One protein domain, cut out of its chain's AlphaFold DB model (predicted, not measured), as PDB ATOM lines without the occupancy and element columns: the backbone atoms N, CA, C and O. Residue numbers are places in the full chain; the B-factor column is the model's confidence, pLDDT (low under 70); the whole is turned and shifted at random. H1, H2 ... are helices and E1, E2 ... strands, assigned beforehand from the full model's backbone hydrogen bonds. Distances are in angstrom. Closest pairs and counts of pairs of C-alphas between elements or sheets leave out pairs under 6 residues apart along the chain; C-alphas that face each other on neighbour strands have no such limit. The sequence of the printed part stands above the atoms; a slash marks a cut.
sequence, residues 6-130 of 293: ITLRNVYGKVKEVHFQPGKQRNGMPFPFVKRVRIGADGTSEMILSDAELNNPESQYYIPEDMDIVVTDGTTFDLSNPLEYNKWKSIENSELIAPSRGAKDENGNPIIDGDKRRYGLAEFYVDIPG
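Overview. This is residues 6 to 130 of the 293 residues of an uncharacterized protein of Methanobrevibacter sp (UniProt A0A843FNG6). Little regular structure: an elongated run of loops, with the small sheet E6 E1 E7 and H2 in its body, the hairpin E3 and E4 with H1 towards one end, and loop residues 102 to 119 at the other. The 125 printed residues run E1 E2 E3 E4 H1 E5 E6 H2 E7, mixed, with 39 in named elements; the three sheets are antiparallel. It spans 52 by 33 by 30 A, only just loose, close to compact, radius of gyration of the C-alphas 16.6 A.

Arrangement. E1, residues 6 to 10, is antiparallel to E6, residues 75 to 78, with N 8 and O 75 at 2.8 A, and to E7, residues 124 to 127, with N 9 and O 125 at 2.9 A. H2, residues 82 to 91, only grazes this sheet; the closest C-alphas of E6 and H2, Phe 77 and Glu 84, are 5.5 A apart. E6, H2 and E7 form a split strand-helix-strand unit, E1 between its strands, with a right-handed crossover. E2, residues 18 to 20, and E5, residues 69 to 71, are antiparallel, N 20 and O 69 at 2.9 A. E3, residues 37 to 39, and E4, residues 45 to 47, form a hairpin, N 38 and O 46 at 2.9 A. H1, residues 51 to 54, is apart from H2. In H2 every O i to N i+4 pair is within hydrogen-bond range; H1 is too short for one.

Along the chain. E1, 13.3 A long, begins at C-alpha 6 (117.808, 180.661, 143.339); E7 ends at C-alpha 127 (120.317, 178.940, 148.518). H2 is 14.5 A long.

Size, cuts and confidence. The farthest C-alphas, Asn 55 and Lys 116, are 53.3 A apart. The printed part has no cut; links E2 to E3, H1 to E5 and H2 to E7 are long. Residue 15 is under pLDDT 70.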
ATOM      1  N   ILE A   6     117.230 181.631 142.401       94.06
ATOM      2  CA  ILE A   6     117.808 180.661 143.339       94.06
ATOM      3  C   ILE A   6     119.234 180.316 142.915       94.06
ATOM      4  O   ILE A   6     119.547 180.353 141.725       94.06
ATOM      5  N   THR A   7     120.079 179.938 143.870       94.38
ATOM      6  CA  THR A   7     121.455 179.488 143.620       94.38
ATOM      7  C   THR A   7     121.626 178.069 144.148       94.38
ATOM      8  O   THR A   7     121.258 177.788 145.286       94.38
ATOM      9  N   LEU A   8     122.214 177.167 143.364       93.81
ATOM     10  CA  LEU A   8     122.635 175.857 143.856       93.81
ATOM     11  C   LEU A   8     124.046 175.949 144.433       93.81
ATOM     12  O   LEU A   8     124.979 176.420 143.783       93.81
ATOM     13  N   ARG A   9     124.187 175.510 145.683       92.69
ATOM     14  CA  ARG A   9     125.432 175.576 146.448       92.69
ATOM     15  C   ARG A   9     125.954 174.189 146.760       92.69
ATOM     16  O   ARG A   9     125.209 173.362 147.280       92.69
ATOM     17  N   ASN A  10     127.222 173.925 146.459       92.31
ATOM     18  CA  ASN A  10     127.843 172.636 146.744       92.31
ATOM     19  C   ASN A  10     128.099 172.484 148.250       92.31
ATOM     20  O   ASN A  10     128.724 173.335 148.882       92.31
ATOM     21  N   VAL A  11     127.665 171.360 148.817       87.06
ATOM     22  CA  VAL A  11     127.782 171.045 150.251       87.06
ATOM     23  C   VAL A  11     129.232 171.063 150.743       87.06
ATOM     24  O   VAL A  11     129.505 171.494 151.863       87.06
ATOM     25  N   TYR A  12     130.160 170.588 149.913       82.50
ATOM     26  CA  TYR A  12     131.545 170.315 150.292       82.50
ATOM     27  C   TYR A  12     132.524 171.416 149.867       82.50
ATOM     28  O   TYR A  12     133.728 171.267 150.085       82.50
ATOM     29  N   GLY A  13     132.040 172.493 149.231       71.94
ATOM     30  CA  GLY A  13     132.879 173.573 148.698       71.94
ATOM     31  C   GLY A  13     133.885 173.112 147.636       71.94
ATOM     32  O   GLY A  13     134.909 173.761 147.433       71.94
ATOM     33  N   LYS A  14     133.633 171.968 146.987       74.31
ATOM     34  CA  LYS A  14     134.479 171.425 145.920       74.31
ATOM     35  C   LYS A  14     133.858 171.750 144.570       74.31
ATOM     36  O   LYS A  14     132.645 171.649 144.406       74.31
ATOM     37  N   VAL A  15     134.702 172.066 143.588       65.38
ATOM     38  CA  VAL A  15     134.278 172.160 142.188       65.38
ATOM     39  C   VAL A  15     133.948 170.749 141.711       65.38
ATOM     40  O   VAL A  15     134.836 169.977 141.352       65.38
ATOM     41  N   LYS A  16     132.665 170.397 141.781       79.25
ATOM     42  CA  LYS A  16     132.106 169.186 141.195       79.25
ATOM     43  C   LYS A  16     131.001 169.591 140.232       79.25
ATOM     44  O   LYS A  16     130.093 170.333 140.601       79.25
ATOM     45  N   GLU A  17     131.123 169.095 139.013       89.88
ATOM     46  CA  GLU A  17     130.111 169.182 137.973       89.88
ATOM     47  C   GLU A  17     129.200 167.959 138.079       89.88
ATOM     48  O   GLU A  17     129.678 166.834 138.263       89.88
ATOM     49  N   VAL A  18     127.887 168.181 138.034       92.12
ATOM     50  CA  VAL A  18     126.882 167.117 138.031       92.12
ATOM     51  C   VAL A  18     125.905 167.372 136.895       92.12
ATOM     52  O   VAL A  18     125.314 168.445 136.790       92.12
ATOM     53  N   HIS A  19     125.751 166.352 136.060       94.62
ATOM     54  CA  HIS A  19     124.858 166.329 134.912       94.62
ATOM     55  C   HIS A  19     123.507 165.782 135.356       94.62
ATOM     56  O   HIS A  19     123.413 164.642 135.822       94.62
ATOM     57  N   PHE A  20     122.464 166.594 135.231       94.38
ATOM     58  CA  PHE A  20     121.094 166.184 135.496       94.38
ATOM     59  C   PHE A  20     120.339 166.004 134.186       94.38
ATOM     60  O   PHE A  20     120.442 166.818 133.277       94.38
ATOM     61  N   GLN A  21     119.530 164.955 134.133       93.44
ATOM     62  CA  GLN A  21     118.539 164.740 133.085       93.44
ATOM     63  C   GLN A  21     117.150 165.085 133.647       93.44
ATOM     64  O   GLN A  21     116.932 164.852 134.844       93.44
ATOM     65  N   PRO A  22     116.213 165.637 132.850       94.38
ATOM     66  CA  PRO A  22     114.885 166.017 133.317       94.38
ATOM     67  C   PRO A  22     114.161 164.881 134.042       94.38
ATOM     68  O   PRO A  22     113.813 163.845 133.474       94.38
ATOM     69  N   GLY A  23     113.926 165.092 135.334       91.06
ATOM     70  CA  GLY A  23     113.260 164.140 136.202       91.06
ATOM     71  C   GLY A  23     111.750 164.075 135.981       91.06
ATOM     72  O   GLY A  23     111.155 164.751 135.139       91.06
ATOM     73  N   LYS A  24     111.104 163.248 136.801       90.62
ATOM     74  CA  LYS A  24     109.645 163.112 136.850       90.62
ATOM     75  C   LYS A  24     109.079 163.869 138.049       90.62
ATOM     76  O   LYS A  24     109.782 164.155 139.016       90.62
ATOM     77  N   GLN A  25     107.786 164.160 138.000       90.25
ATOM     78  CA  GLN A  25     107.032 164.657 139.147       90.25
ATOM     79  C   GLN A  25     107.032 163.627 140.291       90.25
ATOM     80  O   GLN A  25     107.160 162.424 140.057       90.25
ATOM     81  N   ARG A  26     106.771 164.071 141.533       85.88
ATOM     82  CA  ARG A  26     106.674 163.200 142.729       85.88
ATOM     83  C   ARG A  26     105.619 162.079 142.613       85.88
ATOM     84  O   ARG A  26     105.705 161.086 143.322       85.88
ATOM     85  N   ASN A  27     104.640 162.215 141.714       88.00
ATOM     86  CA  ASN A  27     103.631 161.190 141.393       88.00
ATOM     87  C   ASN A  27     104.100 160.154 140.337       88.00
ATOM     88  O   ASN A  27     103.323 159.281 139.962       88.00
ATOM     89  N   GLY A  28     105.333 160.259 139.827       87.25
ATOM     90  CA  GLY A  28     105.892 159.388 138.789       87.25
ATOM     91  C   GLY A  28     105.546 159.767 137.341       87.25
ATOM     92  O   GLY A  28     106.005 159.085 136.423       87.25
ATOM     93  N   MET A  29     104.784 160.840 137.107       89.94
ATOM     94  CA  MET A  29     104.446 161.333 135.765       89.94
ATOM     95  C   MET A  29     105.551 162.241 135.197       89.94
ATOM     96  O   MET A  29     106.200 162.963 135.957       89.94
ATOM     97  N   PRO A  30     105.777 162.259 133.869       88.44
ATOM     98  CA  PRO A  30     106.623 163.276 133.246       88.44
ATOM     99  C   PRO A  30     106.005 164.671 133.421       88.44
ATOM    100  O   PRO A  30     104.784 164.821 133.504       88.44
ATOM    101  N   PHE A  31     106.840 165.710 133.459       93.31
ATOM    102  CA  PHE A  31     106.342 167.084 133.437       93.31
ATOM    103  C   PHE A  31     105.752 167.425 132.057       93.31
ATOM    104  O   PHE A  31     106.354 167.056 131.052       93.31
ATOM    105  N   PRO A  32     104.640 168.183 131.962       92.56
ATOM    106  CA  PRO A  32     104.030 168.534 130.674       92.56
ATOM    107  C   PRO A  32     104.949 169.294 129.708       92.56
ATOM    108  O   PRO A  32     104.735 169.237 128.500       92.56
ATOM    109  N   PHE A  33     105.956 170.004 130.222       93.31
ATOM    110  CA  PHE A  33     106.958 170.735 129.440       93.31
ATOM    111  C   PHE A  33     108.212 169.907 129.101       93.31
ATOM    112  O   PHE A  33     109.051 170.392 128.348       93.31
ATOM    113  N   VAL A  34     108.349 168.684 129.632       94.38
ATOM    114  CA  VAL A  34     109.407 167.736 129.247       94.38
ATOM    115  C   VAL A  34     108.888 166.899 128.085       94.38
ATOM    116  O   VAL A  34     107.836 166.263 128.192       94.38
ATOM    117  N   LYS A  35     109.595 166.925 126.957       94.69
ATOM    118  CA  LYS A  35     109.134 166.352 125.689       94.69
ATOM    119  C   LYS A  35     110.015 165.195 125.269       94.69
ATOM    120  O   LYS A  35     111.235 165.258 125.397       94.69
ATOM    121  N   ARG A  36     109.384 164.146 124.741       91.88
ATOM    122  CA  ARG A  36     110.125 163.000 124.219       91.88
ATOM    123  C   ARG A  36     110.982 163.394 123.038       91.88
ATOM    124  O   ARG A  36     110.589 164.286 122.288       91.88
ATOM    125  N   VAL A  37     112.086 162.692 122.839       91.94
ATOM    126  CA  VAL A  37     112.972 162.945 121.703       91.94
ATOM    127  C   VAL A  37     112.997 161.797 120.709       91.94
ATOM    128  O   VAL A  37     112.790 160.631 121.049       91.94
ATOM    129  N   ARG A  38     113.265 162.140 119.449       90.62
ATOM    130  CA  ARG A  38     113.730 161.200 118.430       90.62
ATOM    131  C   ARG A  38     115.198 161.492 118.144       90.62
ATOM    132  O   ARG A  38     115.572 162.651 117.991       90.62
ATOM    133  N   ILE A  39     116.001 160.439 118.047       87.38
ATOM    134  CA  ILE A  39     117.405 160.541 117.646       87.38
ATOM    135  C   ILE A  39     117.469 160.356 116.126       87.38
ATOM    136  O   ILE A  39     117.007 159.339 115.599       87.38
ATOM    137  N   GLY A  40     117.997 161.357 115.425       83.12
ATOM    138  CA  GLY A  40     118.242 161.340 113.988       83.12
ATOM    139  C   GLY A  40     119.376 160.389 113.596       83.12
ATOM    140  O   GLY A  40     120.184 159.962 114.421       83.12
ATOM    141  N   ALA A  41     119.468 160.061 112.305       80.44
ATOM    142  CA  ALA A  41     120.536 159.199 111.778       80.44
ATOM    143  C   ALA A  41     121.942 159.833 111.868       80.44
ATOM    144  O   ALA A  41     122.947 159.139 111.737       80.44
ATOM    145  N   ASP A  42     122.000 161.146 112.092       81.31
ATOM    146  CA  ASP A  42     123.189 161.961 112.350       81.31
ATOM    147  C   ASP A  42     123.527 162.091 113.851       81.31
ATOM    148  O   ASP A  42     124.523 162.718 114.204       81.31
ATOM    149  N   GLY A  43     122.718 161.494 114.735       77.56
ATOM    150  CA  GLY A  43     122.859 161.604 116.187       77.56
ATOM    151  C   GLY A  43     122.285 162.893 116.782       77.56
ATOM    152  O   GLY A  43     122.461 163.123 117.976       77.56
ATOM    153  N   THR A  44     121.601 163.733 115.994       80.50
ATOM    154  CA  THR A  44     120.891 164.901 116.534       80.50
ATOM    155  C   THR A  44     119.633 164.473 117.289       80.50
ATOM    156  O   THR A  44     119.003 163.470 116.957       80.50
ATOM    157  N   SER A  45     119.271 165.225 118.329       83.06
ATOM    158  CA  SER A  45     118.074 164.974 119.131       83.06
ATOM    159  C   SER A  45     117.008 166.021 118.817       83.06
ATOM    160  O   SER A  45     117.262 167.224 118.915       83.06
ATOM    161  N   GLU A  46     115.819 165.575 118.416       87.00
ATOM    162  CA  GLU A  46     114.688 166.443 118.080       87.00
ATOM    163  C   GLU A  46     113.483 166.143 118.979       87.00
ATOM    164  O   GLU A  46     113.069 164.990 119.121       87.00
ATOM    165  N   MET A  47     112.869 167.185 119.550       91.50
ATOM    166  CA  MET A  47     111.648 167.039 120.349       91.50
ATOM    167  C   MET A  47     110.457 166.593 119.493       91.50
ATOM    168  O   MET A  47     110.127 167.200 118.474       91.50
ATOM    169  N   ILE A  48     109.755 165.567 119.964       90.81
ATOM    170  CA  ILE A  48     108.487 165.096 119.412       90.81
ATOM    171  C   ILE A  48     107.372 165.965 120.001       90.81
ATOM    172  O   ILE A  48     107.006 165.820 121.168       90.81
ATOM    173  N   LEU A  49     106.840 166.869 119.180       90.44
ATOM    174  CA  LEU A  49     105.748 167.782 119.518       90.44
ATOM    175  C   LEU A  49     104.528 167.492 118.637       90.44
ATOM    176  O   LEU A  49     104.673 167.206 117.449       90.44
ATOM    177  N   SER A  50     103.327 167.587 119.204       90.38
ATOM    178  CA  SER A  50     102.078 167.600 118.434       90.38
ATOM    179  C   SER A  50     101.813 168.970 117.800       90.38
ATOM    180  O   SER A  50     102.325 169.988 118.266       90.38
ATOM    181  N   ASP A  51     100.943 169.030 116.788       89.94
ATOM    182  CA  ASP A  51     100.561 170.296 116.138       89.94
ATOM    183  C   ASP A  51      99.995 171.321 117.136       89.94
ATOM    184  O   ASP A  51     100.264 172.517 117.032       89.94
ATOM    185  N   ALA A  52      99.240 170.871 118.143       90.69
ATOM    186  CA  ALA A  52      98.708 171.741 119.192       90.69
ATOM    187  C   ALA A  52      99.816 172.321 120.091       90.69
ATOM    188  O   ALA A  52      99.720 173.462 120.535       90.69
ATOM    189  N   GLU A  53     100.874 171.549 120.341       90.19
ATOM    190  CA  GLU A  53     102.035 171.978 121.122       90.19
ATOM    191  C   GLU A  53     102.945 172.906 120.316       90.19
ATOM    192  O   GLU A  53     103.396 173.903 120.862       90.19
ATOM    193  N   LEU A  54     103.163 172.640 119.024       88.81
ATOM    194  CA  LEU A  54     103.914 173.522 118.120       88.81
ATOM    195  C   LEU A  54     103.265 174.908 117.988       88.81
ATOM    196  O   LEU A  54     103.963 175.917 117.944       88.81
ATOM    197  N   ASN A  55     101.931 174.965 117.964       90.44
ATOM    198  CA  ASN A  55     101.175 176.217 117.900       90.44
ATOM    199  C   ASN A  55     101.014 176.919 119.268       90.44
ATOM    200  O   ASN A  55     100.421 177.997 119.330       90.44
ATOM    201  N   ASN A  56     101.526 176.349 120.366       90.56
ATOM    202  CA  ASN A  56     101.509 176.996 121.679       90.56
ATOM    203  C   ASN A  56     102.660 178.027 121.785       90.56
ATOM    204  O   ASN A  56     103.819 177.648 121.598       90.56
ATOM    205  N   PRO A  57     102.402 179.301 122.154       89.25
ATOM    206  CA  PRO A  57     103.451 180.292 122.428       89.25
ATOM    207  C   PRO A  57     104.475 179.882 123.501       89.25
ATOM    208  O   PRO A  57     105.592 180.398 123.507       89.25
ATOM    209  N   GLU A  58     104.122 178.958 124.400       88.25
ATOM    210  CA  GLU A  58     105.019 178.415 125.432       88.25
ATOM    211  C   GLU A  58     105.949 177.298 124.923       88.25
ATOM    212  O   GLU A  58     106.817 176.843 125.666       88.25
ATOM    213  N   SER A  59     105.808 176.855 123.667       87.94
ATOM    214  CA  SER A  59     106.604 175.760 123.084       87.94
ATOM    215  C   SER A  59     108.114 176.002 123.119       87.94
ATOM    216  O   SER A  59     108.886 175.075 123.352       87.94
ATOM    217  N   GLN A  60     108.525 177.265 122.991       89.44
ATOM    218  CA  GLN A  60     109.905 177.737 123.149       89.44
ATOM    219  C   GLN A  60     110.516 177.464 124.542       89.44
ATOM    220  O   GLN A  60     111.730 177.567 124.706       89.44
ATOM    221  N   TYR A  61     109.695 177.141 125.547       93.19
ATOM    222  CA  TYR A  61     110.120 176.834 126.916       93.19
ATOM    223  C   TYR A  61     110.050 175.337 127.246       93.19
ATOM    224  O   TYR A  61     110.328 174.949 128.385       93.19
ATOM    225  N   TYR A  62     109.665 174.491 126.286       94.81
ATOM    226  CA  TYR A  62     109.754 173.044 126.440       94.81
ATOM    227  C   TYR A  62     111.212 172.583 126.432       94.81
ATOM    228  O   TYR A  62     112.064 173.166 125.762       94.81
ATOM    229  N   ILE A  63     111.488 171.529 127.196       94.94
ATOM    230  CA  ILE A  63     112.814 170.921 127.303       94.94
ATOM    231  C   ILE A  63     112.750 169.464 126.824       94.94
ATOM    232  O   ILE A  63     111.781 168.766 127.140       94.94
ATOM    233  N   PRO A  64     113.739 168.985 126.054       94.00
ATOM    234  CA  PRO A  64     113.804 167.589 125.651       94.00
ATOM    235  C   PRO A  64     114.131 166.690 126.851       94.00
ATOM    236  O   PRO A  64     114.811 167.117 127.782       94.00
ATOM    237  N   GLU A  65     113.651 165.445 126.840       93.31
ATOM    238  CA  GLU A  65     113.864 164.472 127.926       93.31
ATOM    239  C   GLU A  65     115.323 164.009 128.089       93.31
ATOM    240  O   GLU A  65     115.644 163.421 129.118       93.31
ATOM    241  N   ASP A  66     116.185 164.292 127.107       92.38
ATOM    242  CA  ASP A  66     117.633 164.046 127.120       92.38
ATOM    243  C   ASP A  66     118.478 165.326 127.346       92.38
ATOM    244  O   ASP A  66     119.702 165.308 127.179       92.38
ATOM    245  N   MET A  67     117.844 166.445 127.737       93.50
ATOM    246  CA  MET A  67     118.543 167.704 128.019       93.50
ATOM    247  C   MET A  67     119.593 167.526 129.119       93.50
ATOM    248  O   MET A  67     119.253 167.339 130.283       93.50
ATOM    249  N   ASP A  68     120.865 167.724 128.785       94.19
ATOM    250  CA  ASP A  68     121.913 167.814 129.800       94.19
ATOM    251  C   ASP A  68     121.820 169.143 130.571       94.19
ATOM    252  O   ASP A  68     122.094 170.227 130.046       94.19
ATOM    253  N   ILE A  69     121.387 169.065 131.830       95.56
ATOM    254  CA  ILE A  69     121.315 170.186 132.768       95.56
ATOM    255  C   ILE A  69     122.541 170.108 133.679       95.56
ATOM    256  O   ILE A  69     122.526 169.485 134.742       95.56
ATOM    257  N   VAL A  70     123.616 170.759 133.240       94.81
ATOM    258  CA  VAL A  70     124.885 170.836 133.971       94.81
ATOM    259  C   VAL A  70     124.757 171.783 135.168       94.81
ATOM    260  O   VAL A  70     124.366 172.941 135.017       94.81
ATOM    261  N   VAL A  71     125.113 171.298 136.360       94.38
ATOM    262  CA  VAL A  71     125.109 172.062 137.615       94.38
ATOM    263  C   VAL A  71     126.489 172.017 138.270       94.38
ATOM    264  O   VAL A  71     127.090 170.959 138.451       94.38
ATOM    265  N   THR A  72     126.959 173.191 138.683       93.56
ATOM    266  CA  THR A  72     128.179 173.429 139.473       93.56
ATOM    267  C   THR A  72     127.875 174.348 140.665       93.56
ATOM    268  O   THR A  72     126.781 174.912 140.753       93.56
ATOM    269  N   ASP A  73     128.820 174.519 141.604       92.88
ATOM    270  CA  ASP A  73     128.647 175.494 142.696       92.88
ATOM    271  C   ASP A  73     128.409 176.906 142.144       92.88
ATOM    272  O   ASP A  73     129.174 177.396 141.316       92.88
ATOM    273  N   GLY A  74     127.352 177.563 142.619       91.38
ATOM    274  CA  GLY A  74     126.973 178.899 142.170       91.38
ATOM    275  C   GLY A  74     126.097 178.929 140.914       91.38
ATOM    276  O   GLY A  74     125.781 180.022 140.452       91.38
ATOM    277  N   THR A  75     125.662 177.781 140.378       94.25
ATOM    278  CA  THR A  75     124.680 177.748 139.277       94.25
ATOM    279  C   THR A  75     123.368 178.392 139.730       94.25
ATOM    280  O   THR A  75     122.770 177.955 140.714       94.25
ATOM    281  N   THR A  76     122.912 179.420 139.016       94.62
ATOM    282  CA  THR A  76     121.675 180.154 139.320       94.62
ATOM    283  C   THR A  76     120.542 179.795 138.366       94.62
ATOM    284  O   THR A  76     120.789 179.591 137.181       94.62
ATOM    285  N   PHE A  77     119.304 179.826 138.861       95.00
ATOM    286  CA  PHE A  77     118.092 179.787 138.037       95.00
ATOM    287  C   PHE A  77     117.203 180.982 138.385       95.00
ATOM    288  O   PHE A  77     116.787 181.119 139.538       95.00
ATOM    289  N   ASP A  78     116.879 181.827 137.408       94.12
ATOM    290  CA  ASP A  78     115.834 182.837 137.556       94.12
ATOM    291  C   ASP A  78     114.453 182.210 137.336       94.12
ATOM    292  O   ASP A  78     114.020 181.966 136.211       94.12
ATOM    293  N   LEU A  79     113.703 182.010 138.422       92.94
ATOM    294  CA  LEU A  79     112.332 181.494 138.377       92.94
ATOM    295  C   LEU A  79     111.316 182.521 137.824       92.94
ATOM    296  O   LEU A  79     110.106 182.281 137.854       92.94
ATOM    297  N   SER A  80     111.772 183.689 137.355       92.06
ATOM    298  CA  SER A  80     111.000 184.602 136.508       92.06
ATOM    299  C   SER A  80     111.066 184.237 135.016       92.06
ATOM    300  O   SER A  80     110.099 184.496 134.297       92.06
ATOM    301  N   ASN A  81     112.139 183.572 134.574       92.94
ATOM    302  CA  ASN A  81     112.315 183.059 133.217       92.94
ATOM    303  C   ASN A  81     111.648 181.669 133.086       92.94
ATOM    304  O   ASN A  81     112.085 180.728 133.754       92.94
ATOM    305  N   PRO A  82     110.629 181.482 132.221       93.62
ATOM    306  CA  PRO A  82     109.928 180.201 132.092       93.62
ATOM    307  C   PRO A  82     110.828 179.012 131.719       93.62
ATOM    308  O   PRO A  82     110.584 177.901 132.186       93.62
ATOM    309  N   LEU A  83     111.890 179.223 130.930       93.75
ATOM    310  CA  LEU A  83     112.816 178.146 130.557       93.75
ATOM    311  C   LEU A  83     113.665 177.688 131.751       93.75
ATOM    312  O   LEU A  83     113.828 176.491 131.974       93.75
ATOM    313  N   GLU A  84     114.202 178.630 132.526       95.38
ATOM    314  CA  GLU A  84     114.999 178.320 133.720       95.38
ATOM    315  C   GLU A  84     114.131 177.746 134.838       95.38
ATOM    316  O   GLU A  84     114.537 176.784 135.488       95.38
ATOM    317  N   TYR A  85     112.901 178.248 134.990       95.00
ATOM    318  CA  TYR A  85     111.885 177.643 135.846       95.00
ATOM    319  C   TYR A  85     111.608 176.183 135.456       95.00
ATOM    320  O   TYR A  85     111.621 175.318 136.328       95.00
ATOM    321  N   ASN A  86     111.409 175.879 134.167       95.06
ATOM    322  CA  ASN A  86     111.162 174.511 133.696       95.06
ATOM    323  C   ASN A  86     112.376 173.592 133.919       95.06
ATOM    324  O   ASN A  86     112.209 172.472 134.410       95.06
ATOM    325  N   LYS A  87     113.599 174.072 133.641       95.44
ATOM    326  CA  LYS A  87     114.846 173.350 133.956       95.44
ATOM    327  C   LYS A  87     114.938 173.036 135.448       95.44
ATOM    328  O   LYS A  87     115.035 171.863 135.805       95.44
ATOM    329  N   TRP A  88     114.816 174.050 136.309       95.19
ATOM    330  CA  TRP A  88     114.805 173.878 137.762       95.19
ATOM    331  C   TRP A  88     113.731 172.878 138.205       95.19
ATOM    332  O   TRP A  88     114.037 171.904 138.891       95.19
ATOM    333  N   LYS A  89     112.482 173.052 137.756       94.75
ATOM    334  CA  LYS A  89     111.367 172.162 138.101       94.75
ATOM    335  C   LYS A  89     111.606 170.709 137.718       94.75
ATOM    336  O   LYS A  89     111.169 169.825 138.449       94.75
ATOM    337  N   SER A  90     112.310 170.455 136.618       94.94
ATOM    338  CA  SER A  90     112.648 169.091 136.214       94.94
ATOM    339  C   SER A  90     113.685 168.413 137.122       94.94
ATOM    340  O   SER A  90     113.677 167.188 137.213       94.94
ATOM    341  N   ILE A  91     114.525 169.173 137.840       95.12
ATOM    342  CA  ILE A  91     115.596 168.632 138.702       95.12
ATOM    343  C   ILE A  91     115.346 168.813 140.210       95.12
ATOM    344  O   ILE A  91     115.992 168.135 141.004       95.12
ATOM    345  N   GLU A  92     114.394 169.664 140.623       92.81
ATOM    346  CA  GLU A  92     114.173 170.059 142.033       92.81
ATOM    347  C   GLU A  92     113.898 168.889 142.995       92.81
ATOM    348  O   GLU A  92     114.098 169.016 144.199       92.81
ATOM    349  N   ASN A  93     113.410 167.761 142.467       90.44
ATOM    350  CA  ASN A  93     113.057 166.561 143.232       90.44
ATOM    351  C   ASN A  93     114.184 165.506 143.248       90.44
ATOM    352  O   ASN A  93     113.950 164.376 143.675       90.44
ATOM    353  N   SER A  94     115.380 165.830 142.744       91.25
ATOM    354  CA  SER A  94     116.521 164.910 142.740       91.25
ATOM    355  C   SER A  94     117.103 164.714 144.140       91.25
ATOM    356  O   SER A  94     117.326 165.677 144.868       91.25
ATOM    357  N   GLU A  95     117.448 163.471 144.487       89.62
ATOM    358  CA  GLU A  95     118.091 163.117 145.765       89.62
ATOM    359  C   GLU A  95     119.455 163.808 145.969       89.62
ATOM    360  O   GLU A  95     119.920 163.935 147.103       89.62
ATOM    361  N   LEU A  96     120.077 164.296 144.887       91.88
ATOM    362  CA  LEU A  96     121.334 165.050 144.928       91.88
ATOM    363  C   LEU A  96     121.152 166.529 145.329       91.88
ATOM    364  O   LEU A  96     122.157 167.219 145.527       91.88
ATOM    365  N   ILE A  97     119.915 167.030 145.444       93.12
ATOM    366  CA  ILE A  97     119.605 168.435 145.749       93.12
ATOM    367  C   ILE A  97     118.750 168.523 147.021       93.12
ATOM    368  O   ILE A  97     117.576 168.166 147.044       93.12
ATOM    369  N   ALA A  98     119.326 169.062 148.095       93.06
ATOM    370  CA  ALA A  98     118.594 169.353 149.322       93.06
ATOM    371  C   ALA A  98     117.782 170.666 149.199       93.06
ATOM    372  O   ALA A  98     118.327 171.679 148.752       93.06
ATOM    373  N   PRO A  99     116.527 170.726 149.694       91.56
ATOM    374  CA  PRO A  99     115.708 171.946 149.648       91.56
ATOM    375  C   PRO A  99     116.294 173.166 150.380       91.56
ATOM    376  O   PRO A  99     115.865 174.287 150.143       91.56
ATOM    377  N   SER A 100     117.225 172.953 151.313       91.44
ATOM    378  CA  SER A 100     118.046 173.988 151.956       91.44
ATOM    379  C   SER A 100     119.202 173.333 152.717       91.44
ATOM    380  O   SER A 100     119.171 172.127 152.985       91.44
ATOM    381  N   ARG A 101     120.194 174.122 153.148       88.38
ATOM    382  CA  ARG A 101     121.352 173.631 153.917       88.38
ATOM    383  C   ARG A 101     120.985 172.896 155.216       88.38
ATOM    384  O   ARG A 101     121.727 172.027 155.659       88.38
ATOM    385  N   GLY A 102     119.864 173.258 155.839       87.69
ATOM    386  CA  GLY A 102     119.376 172.658 157.087       87.69
ATOM    387  C   GLY A 102     118.249 171.639 156.901       87.69
ATOM    388  O   GLY A 102     117.569 171.323 157.878       87.69
ATOM    389  N   ALA A 103     117.988 171.185 155.670       89.75
ATOM    390  CA  ALA A 103     116.839 170.338 155.364       89.75
ATOM    391  C   ALA A 103     116.923 168.953 156.031       89.75
ATOM    392  O   ALA A 103     117.998 168.361 156.171       89.75
ATOM    393  N   LYS A 104     115.757 168.433 156.426       90.56
ATOM    394  CA  LYS A 104     115.590 167.150 157.115       90.56
ATOM    395  C   LYS A 104     114.561 166.273 156.412       90.56
ATOM    396  O   LYS A 104     113.621 166.801 155.821       90.56
ATOM    397  N   ASP A 105     114.758 164.960 156.488       86.75
ATOM    398  CA  ASP A 105     113.821 163.955 155.984       86.75
ATOM    399  C   ASP A 105     112.555 163.861 156.862       86.75
ATOM    400  O   ASP A 105     112.445 164.496 157.916       86.75
ATOM    401  N   GLU A 106     111.595 163.033 156.442       86.62
ATOM    402  CA  GLU A 106     110.340 162.789 157.170       86.62
ATOM    403  C   GLU A 106     110.564 162.152 158.566       86.62
ATOM    404  O   GLU A 106     109.682 162.215 159.421       86.62
ATOM    405  N   ASN A 107     111.760 161.609 158.837       84.88
ATOM    406  CA  ASN A 107     112.169 161.036 160.124       84.88
ATOM    407  C   ASN A 107     112.965 162.026 161.009       84.88
ATOM    408  O   ASN A 107     113.310 161.702 162.147       84.88
ATOM    409  N   GLY A 108     113.274 163.229 160.511       84.44
ATOM    410  CA  GLY A 108     114.047 164.259 161.209       84.44
ATOM    411  C   GLY A 108     115.577 164.158 161.079       84.44
ATOM    412  O   GLY A 108     116.282 164.942 161.737       84.44
ATOM    413  N   ASN A 109     116.104 163.258 160.246       88.00
ATOM    414  CA  ASN A 109     117.529 163.155 159.911       88.00
ATOM    415  C   ASN A 109     117.934 164.257 158.914       88.00
ATOM    416  O   ASN A 109     117.133 164.594 158.044       88.00
ATOM    417  N   PRO A 110     119.153 164.824 158.984       89.25
ATOM    418  CA  PRO A 110     119.671 165.717 157.944       89.25
ATOM    419  C   PRO A 110     119.691 165.048 156.559       89.25
ATOM    420  O   PRO A 110     120.240 163.962 156.412       89.25
ATOM    421  N   ILE A 111     119.159 165.717 155.530       89.31
ATOM    422  CA  ILE A 111     119.189 165.207 154.139       89.31
ATOM    423  C   ILE A 111     120.621 165.190 153.580       89.31
ATOM    424  O   ILE A 111     120.968 164.334 152.770       89.31
ATOM    425  N   ILE A 112     121.446 166.140 154.024       88.69
ATOM    426  CA  ILE A 112     122.815 166.348 153.543       88.69
ATOM    427  C   ILE A 112     123.809 165.446 154.282       88.69
ATOM    428  O   ILE A 112     124.528 164.678 153.653       88.69
ATOM    429  N   ASP A 113     123.839 165.505 155.616       86.19
ATOM    430  CA  ASP A 113     124.800 164.715 156.400       86.19
ATOM    431  C   ASP A 113     124.381 163.239 156.529       86.19
ATOM    432  O   ASP A 113     125.238 162.366 156.664       86.19
ATOM    433  N   GLY A 114     123.076 162.947 156.447       83.88
ATOM    434  CA  GLY A 114     122.509 161.614 156.646       83.88
ATOM    435  C   GLY A 114     122.320 161.237 158.119       83.88
ATOM    436  O   GLY A 114     122.158 162.093 158.992       83.88
ATOM    437  N   ASP A 115     122.312 159.934 158.400       82.69
ATOM    438  CA  ASP A 115     122.193 159.373 159.748       82.69
ATOM    439  C   ASP A 115     123.514 158.722 160.215       82.69
ATOM    440  O   ASP A 115     124.549 158.775 159.555       82.69
ATOM    441  N   LYS A 116     123.506 158.069 161.385       80.06
ATOM    442  CA  LYS A 116     124.700 157.379 161.919       80.06
ATOM    443  C   LYS A 116     125.132 156.138 161.114       80.06
ATOM    444  O   LYS A 116     126.117 155.505 161.485       80.06
ATOM    445  N   ARG A 117     124.366 155.724 160.101       79.44
ATOM    446  CA  ARG A 117     124.542 154.484 159.330       79.44
ATOM    447  C   ARG A 117     124.808 154.750 157.847       79.44
ATOM    448  O   ARG A 117     125.395 153.889 157.196       79.44
ATOM    449  N   ARG A 118     124.359 155.887 157.310       76.31
ATOM    450  CA  ARG A 118     124.489 156.292 155.906       76.31
ATOM    451  C   ARG A 118     124.648 157.805 155.806       76.31
ATOM    452  O   ARG A 118     123.854 158.539 156.384       76.31
ATOM    453  N   TYR A 119     125.615 158.242 155.006       79.56
ATOM    454  CA  TYR A 119     125.705 159.634 154.568       79.56
ATOM    455  C   TYR A 119     124.495 160.020 153.711       79.56
ATOM    456  O   TYR A 119     123.900 159.164 153.048       79.56
ATOM    457  N   GLY A 120     124.149 161.306 153.718       82.62
ATOM    458  CA  GLY A 120     123.152 161.859 152.812       82.62
ATOM    459  C   GLY A 120     123.630 161.826 151.360       82.62
ATOM    460  O   GLY A 120     124.829 161.855 151.080       82.62
ATOM    461  N   LEU A 121     122.676 161.738 150.432       86.69
ATOM    462  CA  LEU A 121     122.949 161.700 148.989       86.69
ATOM    463  C   LEU A 121     123.072 163.102 148.374       86.69
ATOM    464  O   LEU A 121     123.574 163.237 147.261       86.69
ATOM    465  N   ALA A 122     122.634 164.143 149.088       90.31
ATOM    466  CA  ALA A 122     122.613 165.501 148.569       90.31
ATOM    467  C   ALA A 122     124.025 166.096 148.445       90.31
ATOM    468  O   ALA A 122     124.764 166.222 149.423       90.31
ATOM    469  N   GLU A 123     124.374 166.520 147.232       90.50
ATOM    470  CA  GLU A 123     125.643 167.185 146.919       90.50
ATOM    471  C   GLU A 123     125.487 168.702 146.794       90.50
ATOM    472  O   GLU A 123     126.446 169.447 147.020       90.50
ATOM    473  N   PHE A 124     124.272 169.157 146.487       93.62
ATOM    474  CA  PHE A 124     123.894 170.562 146.436       93.62
ATOM    475  C   PHE A 124     122.765 170.867 147.415       93.62
ATOM    476  O   PHE A 124     121.994 169.990 147.805       93.62
ATOM    477  N   TYR A 125     122.629 172.139 147.773       93.31
ATOM    478  CA  TYR A 125     121.431 172.670 148.406       93.31
ATOM    479  C   TYR A 125     120.967 173.952 147.715       93.31
ATOM    480  O   TYR A 125     121.771 174.669 147.115       93.31
ATOM    481  N   VAL A 126     119.669 174.241 147.813       93.94
ATOM    482  CA  VAL A 126     119.101 175.507 147.333       93.94
ATOM    483  C   VAL A 126     119.419 176.625 148.327       93.94
ATOM    484  O   VAL A 126     119.080 176.538 149.509       93.94
ATOM    485  N   ASP A 127     120.067 177.674 147.835       91.81
ATOM    486  CA  ASP A 127     120.317 178.940 148.518       91.81
ATOM    487  C   ASP A 127     119.404 180.011 147.901       91.81
ATOM    488  O   ASP A 127     119.505 180.334 146.713       91.81
ATOM    489  N   ILE A 128     118.464 180.518 148.701       89.06
ATOM    490  CA  ILE A 128     117.519 181.564 148.299       89.06
ATOM    491  C   ILE A 128     118.055 182.902 148.836       89.06
ATOM    492  O   ILE A 128     118.084 183.091 150.060       89.06
ATOM    493  N   PRO A 129     118.453 183.855 147.969       85.38
ATOM    494  CA  PRO A 129     119.082 185.104 148.381       85.38
ATOM    495  C   PRO A 129     118.264 185.873 149.420       85.38
ATOM    496  O   PRO A 129     117.183 186.392 149.144       85.38
ATOM    497  N   GLY A 130     118.826 185.981 150.624       82.69
ATOM    498  CA  GLY A 130     118.221 186.692 151.748       82.69
ATOM    499  C   GLY A 130     117.344 185.839 152.668       82.69
ATOM    500  O   GLY A 130     116.952 186.351 153.711       82.69
TER     501      GLY A 130